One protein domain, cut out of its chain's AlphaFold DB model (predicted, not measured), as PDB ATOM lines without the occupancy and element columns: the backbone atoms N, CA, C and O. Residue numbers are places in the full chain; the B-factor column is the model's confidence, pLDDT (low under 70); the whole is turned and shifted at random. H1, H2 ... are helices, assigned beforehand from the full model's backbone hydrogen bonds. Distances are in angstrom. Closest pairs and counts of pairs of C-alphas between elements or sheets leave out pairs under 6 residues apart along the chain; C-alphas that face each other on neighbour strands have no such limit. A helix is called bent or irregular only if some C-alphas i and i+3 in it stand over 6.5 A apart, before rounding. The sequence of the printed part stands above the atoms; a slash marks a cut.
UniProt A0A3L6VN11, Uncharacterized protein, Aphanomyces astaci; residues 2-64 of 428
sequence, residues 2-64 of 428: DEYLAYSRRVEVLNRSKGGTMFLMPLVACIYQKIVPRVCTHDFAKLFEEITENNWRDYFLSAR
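This is residues 2 to 64 of the 428 residues of an uncharacterized protein of Aphanomyces astaci (UniProt A0A3L6VN11). A long helix, H1, makes one end of a loose, elongated chain of helices, and the small helix H3 makes the other end. Between them the four-residue H2 packs on H4, and from the far end of H1 the chain folds back through residues 18 to 26 to reach H2. The printed part has 63 residues with four named helices, in the order H1, H2, H3, H4, and no named strand; its class is all helix. The whole is loose, with a radius of gyration of the C-alphas of 13.7 A, and the C-alphas span 41 by 24 by 17 A.

H1, the longest helix, is residues 2 to 17 and measures 22.8 A from first to last C-alpha, from C-alpha 2 at (36.136, 16.448, -35.397) to C-alpha 17 at (21.338, 32.314, -28.383). H2 is residues 27 to 30, 5.2 A long. H4 is residues 53 to 62, 14.1 A long, and its last C-alpha, 62, stands at (37.956, 4.757, -29.092). H3 is residues 36 to 44, 10.5 A long; it is neither bent nor irregular, but only just: C-alphas 41 and 44 are 6.2 A apart.

H1 touches no helix. It is close to H2 but not clearly touching, the closest C-alphas being those of Tyr 4 and Leu 27, 7.8 A apart. H1 is apart from H3 and from H4. H2 and H4 touch, with 5 pairs of C-alphas within 8 A; the closest are those of Leu 27 and Glu 53, 6.5 A apart. H2 is close to H3 but not clearly touching, with the closest C-alphas, those of Val 28 and Val 36, 7.6 A apart. H3 and H4 are near each other, with 7 pairs of C-alphas within 10 A but no pair within 8 A. In H1 and H4 every O i to N i+4 pair is within hydrogen-bond range; in H3 4 of 5 are, and H2 is too short for such a pair, but its one O i to N i+3 pair is within range.

The two C-alphas farthest apart are those of Gly 19 and His 42, 42.0 A apart, while those of Asp 2 and Arg 64, the first and last printed, are 10.8 A apart. The printed part has no cut. The link from H2 to H3 is tight, those from H1 to H2 and from H3 to H4 are short, and no link is long. The mean pLDDT of the printed part is 78.8; residues 18 to 20 and 62 to 64 are under 70, the model's low confidence.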
ATOM      1  N   ASP A   2      35.925  15.055 -35.843       71.38
ATOM      2  CA  ASP A   2      36.136  16.448 -35.397       71.38
ATOM      3  C   ASP A   2      35.191  17.464 -36.068       71.38
ATOM      4  O   ASP A   2      34.687  18.371 -35.402       71.38
ATOM      5  N   GLU A   3      34.864  17.263 -37.349       77.50
ATOM      6  CA  GLU A   3      33.862  18.066 -38.069       77.50
ATOM      7  C   GLU A   3      32.464  17.953 -37.447       77.50
ATOM      8  O   GLU A   3      31.790  18.964 -37.244       77.50
ATOM      9  N   TYR A   4      32.053  16.740 -37.058       80.56
ATOM     10  CA  TYR A   4      30.770  16.505 -36.392       80.56
ATOM     11  C   TYR A   4      30.728  17.147 -34.999       80.56
ATOM     12  O   TYR A   4      29.747  17.791 -34.641       80.56
ATOM     13  N   LEU A   5      31.809  17.050 -34.214       78.69
ATOM     14  CA  LEU A   5      31.892  17.698 -32.898       78.69
ATOM     15  C   LEU A   5      31.872  19.231 -33.012       78.69
ATOM     16  O   LEU A   5      31.273  19.913 -32.179       78.69
ATOM     17  N   ALA A   6      32.507  19.796 -34.043       80.56
ATOM     18  CA  ALA A   6      32.429  21.225 -34.336       80.56
ATOM     19  C   ALA A   6      31.013  21.651 -34.760       80.56
ATOM     20  O   ALA A   6      30.538  22.694 -34.311       80.56
ATOM     21  N   TYR A   7      30.331  20.838 -35.571       83.62
ATOM     22  CA  TYR A   7      28.928  21.028 -35.935       83.62
ATOM     23  C   TYR A   7      28.001  20.980 -34.706       83.62
ATOM     24  O   TYR A   7      27.261  21.941 -34.490       83.62
ATOM     25  N   SER A   8      28.117  19.961 -33.844       81.12
ATOM     26  CA  SER A   8      27.326  19.826 -32.604       81.12
ATOM     27  C   SER A   8      27.456  21.053 -31.708       81.12
ATOM     28  O   SER A   8      26.458  21.668 -31.338       81.12
ATOM     29  N   ARG A   9      28.696  21.502 -31.452       82.81
ATOM     30  CA  ARG A   9      28.959  22.705 -30.647       82.81
ATOM     31  C   ARG A   9      28.321  23.961 -31.242       82.81
ATOM     32  O   ARG A   9      27.811  24.795 -30.501       82.81
ATOM     33  N   ARG A  10      28.335  24.115 -32.570       82.88
ATOM     34  CA  ARG A  10      27.704  25.265 -33.243       82.88
ATOM     35  C   ARG A  10      26.183  25.235 -33.100       82.88
ATOM     36  O   ARG A  10      25.600  26.278 -32.814       82.88
ATOM     37  N   VAL A  11      25.555  24.070 -33.254       81.50
ATOM     38  CA  VAL A  11      24.102  23.898 -33.071       81.50
ATOM     39  C   VAL A  11      23.697  24.183 -31.622       81.50
ATOM     40  O   VAL A  11      22.753  24.932 -31.388       81.50
ATOM     41  N   GLU A  12      24.452  23.683 -30.642       82.31
ATOM     42  CA  GLU A  12      24.210  23.952 -29.218       82.31
ATOM     43  C   GLU A  12      24.305  25.445 -28.873       82.31
ATOM     44  O   GLU A  12      23.454  25.973 -28.156       82.31
ATOM     45  N   VAL A  13      25.315  26.149 -29.395       82.12
ATOM     46  CA  VAL A  13      25.475  27.601 -29.195       82.12
ATOM     47  C   VAL A  13      24.326  28.383 -29.840       82.12
ATOM     48  O   VAL A  13      23.817  29.341 -29.252       82.12
ATOM     49  N   LEU A  14      23.883  27.976 -31.031       80.62
ATOM     50  CA  LEU A  14      22.756  28.608 -31.721       80.62
ATOM     51  C   LEU A  14      21.436  28.406 -30.966       80.62
ATOM     52  O   LEU A  14      20.702  29.374 -30.771       80.62
ATOM     53  N   ASN A  15      21.195  27.204 -30.441       82.44
ATOM     54  CA  ASN A  15      20.009  26.888 -29.636       82.44
ATOM     55  C   ASN A  15      19.950  27.656 -28.308       82.44
ATOM     56  O   ASN A  15      18.866  27.876 -27.776       82.44
ATOM     57  N   ARG A  16      21.098  28.081 -27.765       80.06
ATOM     58  CA  ARG A  16      21.155  28.922 -26.556       80.06
ATOM     59  C   ARG A  16      20.963  30.415 -26.834       80.06
ATOM     60  O   ARG A  16      20.613  31.149 -25.917       80.06
ATOM     61  N   SER A  17      21.246  30.880 -28.053       70.00
ATOM     62  CA  SER A  17      21.338  32.314 -28.383       70.00
ATOM     63  C   SER A  17      20.146  32.863 -29.166       70.00
ATOM     64  O   SER A  17      19.890  34.065 -29.118       70.00
ATOM     65  N   LYS A  18      19.398  32.015 -29.876       58.94
ATOM     66  CA  LYS A  18      18.175  32.396 -30.591       58.94
ATOM     67  C   LYS A  18      17.028  31.520 -30.102       58.94
ATOM     68  O   LYS A  18      17.213  30.326 -29.927       58.94
ATOM     69  N   GLY A  19      15.840  32.098 -29.914       56.78
ATOM     70  CA  GLY A  19      14.626  31.401 -29.451       56.78
ATOM     71  C   GLY A  19      14.034  30.381 -30.437       56.78
ATOM     72  O   GLY A  19      12.820  30.221 -30.483       56.78
ATOM     73  N   GLY A  20      14.866  29.732 -31.256       62.25
ATOM     74  CA  GLY A  20      14.493  28.651 -32.157       62.25
ATOM     75  C   GLY A  20      15.315  27.400 -31.858       62.25
ATOM     76  O   GLY A  20      16.512  27.483 -31.596       62.25
ATOM     77  N   THR A  21      14.672  26.236 -31.909       73.56
ATOM     78  CA  THR A  21      15.324  24.938 -31.708       73.56
ATOM     79  C   THR A  21      15.799  24.397 -33.053       73.56
ATOM     80  O   THR A  21      15.012  23.894 -33.851       73.56
ATOM     81  N   MET A  22      17.094  24.508 -33.331       76.94
ATOM     82  CA  MET A  22      17.738  23.812 -34.440       76.94
ATOM     83  C   MET A  22      17.939  22.342 -34.070       76.94
ATOM     84  O   MET A  22      18.462  22.017 -33.001       76.94
ATOM     85  N   PHE A  23      17.528  21.459 -34.976       80.75
ATOM     86  CA  PHE A  23      17.697  20.020 -34.826       80.75
ATOM     87  C   PHE A  23      19.168  19.631 -35.017       80.75
ATOM     88  O   PHE A  23      19.792  20.003 -36.015       80.75
ATOM     89  N   LEU A  24      19.712  18.875 -34.063       81.50
ATOM     90  CA  LEU A  24      21.018  18.241 -34.199       81.50
ATOM     91  C   LEU A  24      20.836  16.922 -34.949       81.50
ATOM     92  O   LEU A  24      20.131  16.033 -34.477       81.50
ATOM     93  N   MET A  25      21.458  16.802 -36.120       85.94
ATOM     94  CA  MET A  25      21.422  15.556 -36.881       85.94
ATOM     95  C   MET A  25      22.186  14.457 -36.129       85.94
ATOM     96  O   MET A  25      23.361  14.683 -35.852       85.94
ATOM     97  N   PRO A  26      21.580  13.288 -35.841       83.00
ATOM     98  CA  PRO A  26      22.236  12.223 -35.087       83.00
ATOM     99  C   PRO A  26      23.481  11.683 -35.792       83.00
ATOM    100  O   PRO A  26      23.498  11.548 -37.022       83.00
ATOM    101  N   LEU A  27      24.479  11.261 -35.010       83.25
ATOM    102  CA  LEU A  27      25.721  10.659 -35.521       83.25
ATOM    103  C   LEU A  27      25.455   9.556 -36.543       83.25
ATOM    104  O   LEU A  27      26.092   9.510 -37.589       83.25
ATOM    105  N   VAL A  28      24.473   8.697 -36.269       82.81
ATOM    106  CA  VAL A  28      24.168   7.536 -37.106       82.81
ATOM    107  C   VAL A  28      23.654   7.891 -38.502       82.81
ATOM    108  O   VAL A  28      23.885   7.146 -39.452       82.81
ATOM    109  N   ALA A  29      23.025   9.060 -38.656       82.06
ATOM    110  CA  ALA A  29      22.609   9.581 -39.956       82.06
ATOM    111  C   ALA A  29      23.801  10.098 -40.779       82.06
ATOM    112  O   ALA A  29      23.725  10.174 -42.003       82.06
ATOM    113  N   CYS A  30      24.915  10.414 -40.114       81.75
ATOM    114  CA  CYS A  30      26.150  10.886 -40.736       81.75
ATOM    115  C   CYS A  30      27.098   9.740 -41.138       81.75
ATOM    116  O   CYS A  30      28.153   9.992 -41.719       81.75
ATOM    117  N   ILE A  31      26.750   8.486 -40.825       80.25
ATOM    118  CA  ILE A  31      27.550   7.297 -41.140       80.25
ATOM    119  C   ILE A  31      26.992   6.630 -42.399       80.25
ATOM    120  O   ILE A  31      25.789   6.651 -42.672       80.25
ATOM    121  N   TYR A  32      27.868   5.983 -43.170       79.50
ATOM    122  CA  TYR A  32      27.442   5.170 -44.301       79.50
ATOM    123  C   TYR A  32      26.553   4.011 -43.826       79.50
ATOM    124  O   TYR A  32      27.010   3.094 -43.144       79.50
ATOM    125  N   GLN A  33      25.282   4.034 -44.228       78.31
ATOM    126  CA  GLN A  33      24.236   3.144 -43.706       78.31
ATOM    127  C   GLN A  33      24.547   1.650 -43.867       78.31
ATOM    128  O   GLN A  33      24.106   0.843 -43.060       78.31
ATOM    129  N   LYS A  34      25.360   1.256 -44.858       78.94
ATOM    130  CA  LYS A  34      25.746  -0.157 -45.033       78.94
ATOM    131  C   LYS A  34      26.714  -0.667 -43.958       78.94
ATOM    132  O   LYS A  34      26.854  -1.873 -43.805       78.94
ATOM    133  N   ILE A  35      27.403   0.228 -43.248       77.00
ATOM    134  CA  ILE A  35      28.361  -0.124 -42.188       77.00
ATOM    135  C   ILE A  35      27.643  -0.297 -40.846       77.00
ATOM    136  O   ILE A  35      28.068  -1.111 -40.033       77.00
ATOM    137  N   VAL A  36      26.534   0.416 -40.638       81.62
ATOM    138  CA  VAL A  36      25.803   0.444 -39.364       81.62
ATOM    139  C   VAL A  36      25.401  -0.961 -38.887       81.62
ATOM    140  O   VAL A  36      25.801  -1.309 -37.778       81.62
ATOM    141  N   PRO A  37      24.754  -1.831 -39.697       78.56
ATOM    142  CA  PRO A  37      24.392  -3.179 -39.249       78.56
ATOM    143  C   PRO A  37      25.606  -4.015 -38.838       78.56
ATOM    144  O   PRO A  37      25.562  -4.726 -37.840       78.56
ATOM    145  N   ARG A  38      26.719  -3.887 -39.573       80.62
ATOM    146  CA  ARG A  38      27.959  -4.606 -39.265       80.62
ATOM    147  C   ARG A  38      28.502  -4.188 -37.898       80.62
ATOM    148  O   ARG A  38      28.845  -5.058 -37.109       80.62
ATOM    149  N   VAL A  39      28.570  -2.889 -37.619       80.88
ATOM    150  CA  VAL A  39      29.109  -2.372 -36.351       80.88
ATOM    151  C   VAL A  39      28.185  -2.720 -35.176       80.88
ATOM    152  O   VAL A  39      28.666  -3.138 -34.126       80.88
ATOM    153  N   CYS A  40      26.861  -2.644 -35.355       81.06
ATOM    154  CA  CYS A  40      25.896  -3.065 -34.333       81.06
ATOM    155  C   CYS A  40      26.067  -4.545 -33.958       81.06
ATOM    156  O   CYS A  40      26.184  -4.878 -32.778       81.06
ATOM    157  N   THR A  41      26.127  -5.432 -34.957       76.88
ATOM    158  CA  THR A  41      26.201  -6.881 -34.732       76.88
ATOM    159  C   THR A  41      27.579  -7.342 -34.262       76.88
ATOM    160  O   THR A  41      27.655  -8.182 -33.371       76.88
ATOM    161  N   HIS A  42      28.660  -6.828 -34.851       76.44
ATOM    162  CA  HIS A  42      30.005  -7.357 -34.611       76.44
ATOM    163  C   HIS A  42      30.776  -6.627 -33.514       76.44
ATOM    164  O   HIS A  42      31.511  -7.287 -32.786       76.44
ATOM    165  N   ASP A  43      30.604  -5.310 -33.374       80.62
ATOM    166  CA  ASP A  43      31.445  -4.523 -32.466       80.62
ATOM    167  C   ASP A  43      30.709  -4.167 -31.171       80.62
ATOM    168  O   ASP A  43      31.269  -4.283 -30.084       80.62
ATOM    169  N   PHE A  44      29.431  -3.778 -31.260       80.88
ATOM    170  CA  PHE A  44      28.612  -3.521 -30.071       80.88
ATOM    171  C   PHE A  44      27.937  -4.774 -29.509       80.88
ATOM    172  O   PHE A  44      27.566  -4.765 -28.336       80.88
ATOM    173  N   ALA A  45      27.754  -5.815 -30.333       84.19
ATOM    174  CA  ALA A  45      26.967  -7.012 -30.018       84.19
ATOM    175  C   ALA A  45      25.568  -6.682 -29.454       84.19
ATOM    176  O   ALA A  45      25.072  -7.350 -28.545       84.19
ATOM    177  N   LYS A  46      24.943  -5.624 -29.983       85.25
ATOM    178  CA  LYS A  46      23.646  -5.089 -29.544       85.25
ATOM    179  C   LYS A  46      22.741  -4.820 -30.736       85.25
ATOM    180  O   LYS A  46      23.213  -4.599 -31.855       85.25
ATOM    181  N   LEU A  47      21.434  -4.812 -30.483       81.12
ATOM    182  CA  LEU A  47      20.458  -4.352 -31.468       81.12
ATOM    183  C   LEU A  47      20.598  -2.841 -31.684       81.12
ATOM    184  O   LEU A  47      21.064  -2.113 -30.809       81.12
ATOM    185  N   PHE A  48      20.210  -2.365 -32.867       78.31
ATOM    186  CA  PHE A  48      20.359  -0.959 -33.251       78.31
ATOM    187  C   PHE A  48      19.653  -0.015 -32.267       78.31
ATOM    188  O   PHE A  48      20.187   1.032 -31.905       78.31
ATOM    189  N   GLU A  49      18.481  -0.427 -31.795       83.12
ATOM    190  CA  GLU A  49      17.615   0.305 -30.876       83.12
ATOM    191  C   GLU A  49      18.232   0.475 -29.478       83.12
ATOM    192  O   GLU A  49      17.851   1.378 -28.737       83.12
ATOM    193  N   GLU A  50      19.202  -0.369 -29.116       82.94
ATOM    194  CA  GLU A  50      19.872  -0.358 -27.811       82.94
ATOM    195  C   GLU A  50      21.143   0.509 -27.797       82.94
ATOM    196  O   GLU A  50      21.758   0.702 -26.743       82.94
ATOM    197  N   ILE A  51      21.568   1.023 -28.957       83.12
ATOM    198  CA  ILE A  51      22.810   1.786 -29.102       83.12
ATOM    199  C   ILE A  51      22.492   3.281 -29.057       83.12
ATOM    200  O   ILE A  51      21.878   3.847 -29.961       83.12
ATOM    201  N   THR A  52      22.955   3.947 -28.000       86.62
ATOM    202  CA  THR A  52      22.750   5.391 -27.827       86.62
ATOM    203  C   THR A  52      23.716   6.213 -28.679       86.62
ATOM    204  O   THR A  52      24.772   5.743 -29.106       86.62
ATOM    205  N   GLU A  53      23.411   7.497 -28.876       82.50
ATOM    206  CA  GLU A  53      24.324   8.422 -29.559       82.50
ATOM    207  C   GLU A  53      25.678   8.564 -28.840       82.50
ATOM    208  O   GLU A  53      26.709   8.741 -29.490       82.50
ATOM    209  N   ASN A  54      25.700   8.415 -27.511       83.06
ATOM    210  CA  ASN A  54      26.943   8.382 -26.742       83.06
ATOM    211  C   ASN A  54      27.767   7.133 -27.069       83.06
ATOM    212  O   ASN A  54      28.965   7.257 -27.265       83.06
ATOM    213  N   ASN A  55      27.138   5.964 -27.240       85.00
ATOM    214  CA  ASN A  55      27.857   4.747 -27.628       85.00
ATOM    215  C   ASN A  55      28.517   4.884 -29.003       85.00
ATOM    216  O   ASN A  55      29.671   4.501 -29.164       85.00
ATOM    217  N   TRP A  56      27.819   5.476 -29.978       84.88
ATOM    218  CA  TRP A  56      28.410   5.791 -31.280       84.88
ATOM    219  C   TRP A  56      29.569   6.777 -31.149       84.88
ATOM    220  O   TRP A  56      30.624   6.568 -31.749       84.88
ATOM    221  N   ARG A  57      29.396   7.838 -30.352       82.56
ATOM    222  CA  ARG A  57      30.451   8.826 -30.104       82.56
ATOM    223  C   ARG A  57      31.688   8.169 -29.501       82.56
ATOM    224  O   ARG A  57      32.777   8.392 -30.017       82.56
ATOM    225  N   ASP A  58      31.502   7.356 -28.469       81.75
ATOM    226  CA  ASP A  58      32.579   6.680 -27.756       81.75
ATOM    227  C   ASP A  58      33.280   5.679 -28.671       81.75
ATOM    228  O   ASP A  58      34.489   5.733 -28.774       81.75
ATOM    229  N   TYR A  59      32.560   4.874 -29.458       81.75
ATOM    230  CA  TYR A  59      33.164   3.940 -30.419       81.75
ATOM    231  C   TYR A  59      34.085   4.629 -31.441       81.75
ATOM    232  O   TYR A  59      35.223   4.203 -31.647       81.75
ATOM    233  N   PHE A  60      33.648   5.741 -32.044       77.50
ATOM    234  CA  PHE A  60      34.501   6.483 -32.982       77.50
ATOM    235  C   PHE A  60      35.620   7.278 -32.296       77.50
ATOM    236  O   PHE A  60      36.603   7.627 -32.950       77.50
ATOM    237  N   LEU A  61      35.482   7.592 -31.006       73.81
ATOM    238  CA  LEU A  61      36.548   8.185 -30.198       73.81
ATOM    239  C   LEU A  61      37.509   7.127 -29.630       73.81
ATOM    240  O   LEU A  61      38.676   7.433 -29.439       73.81
ATOM    241  N   SER A  62      37.086   5.880 -29.447       66.62
ATOM    242  CA  SER A  62      37.956   4.757 -29.092       66.62
ATOM    243  C   SER A  62      38.798   4.317 -30.284       66.62
ATOM    244  O   SER A  62      39.953   3.958 -30.109       66.62
ATOM    245  N   ALA A  63      38.310   4.486 -31.519       63.16
ATOM    246  CA  ALA A  63      39.168   4.423 -32.708       63.16
ATOM    247  C   ALA A  63      40.264   5.517 -32.724       63.16
ATOM    248  O   ALA A  63      41.204   5.444 -33.511       63.16
ATOM    249  N   ARG A  64      40.139   6.540 -31.864       57.31
ATOM    250  CA  ARG A  64      41.125   7.605 -31.636       57.31
ATOM    251  C   ARG A  64      41.980   7.349 -30.382       57.31
ATOM    252  O   ARG A  64      43.004   8.015 -30.233       57.31
TER     253      ARG A  64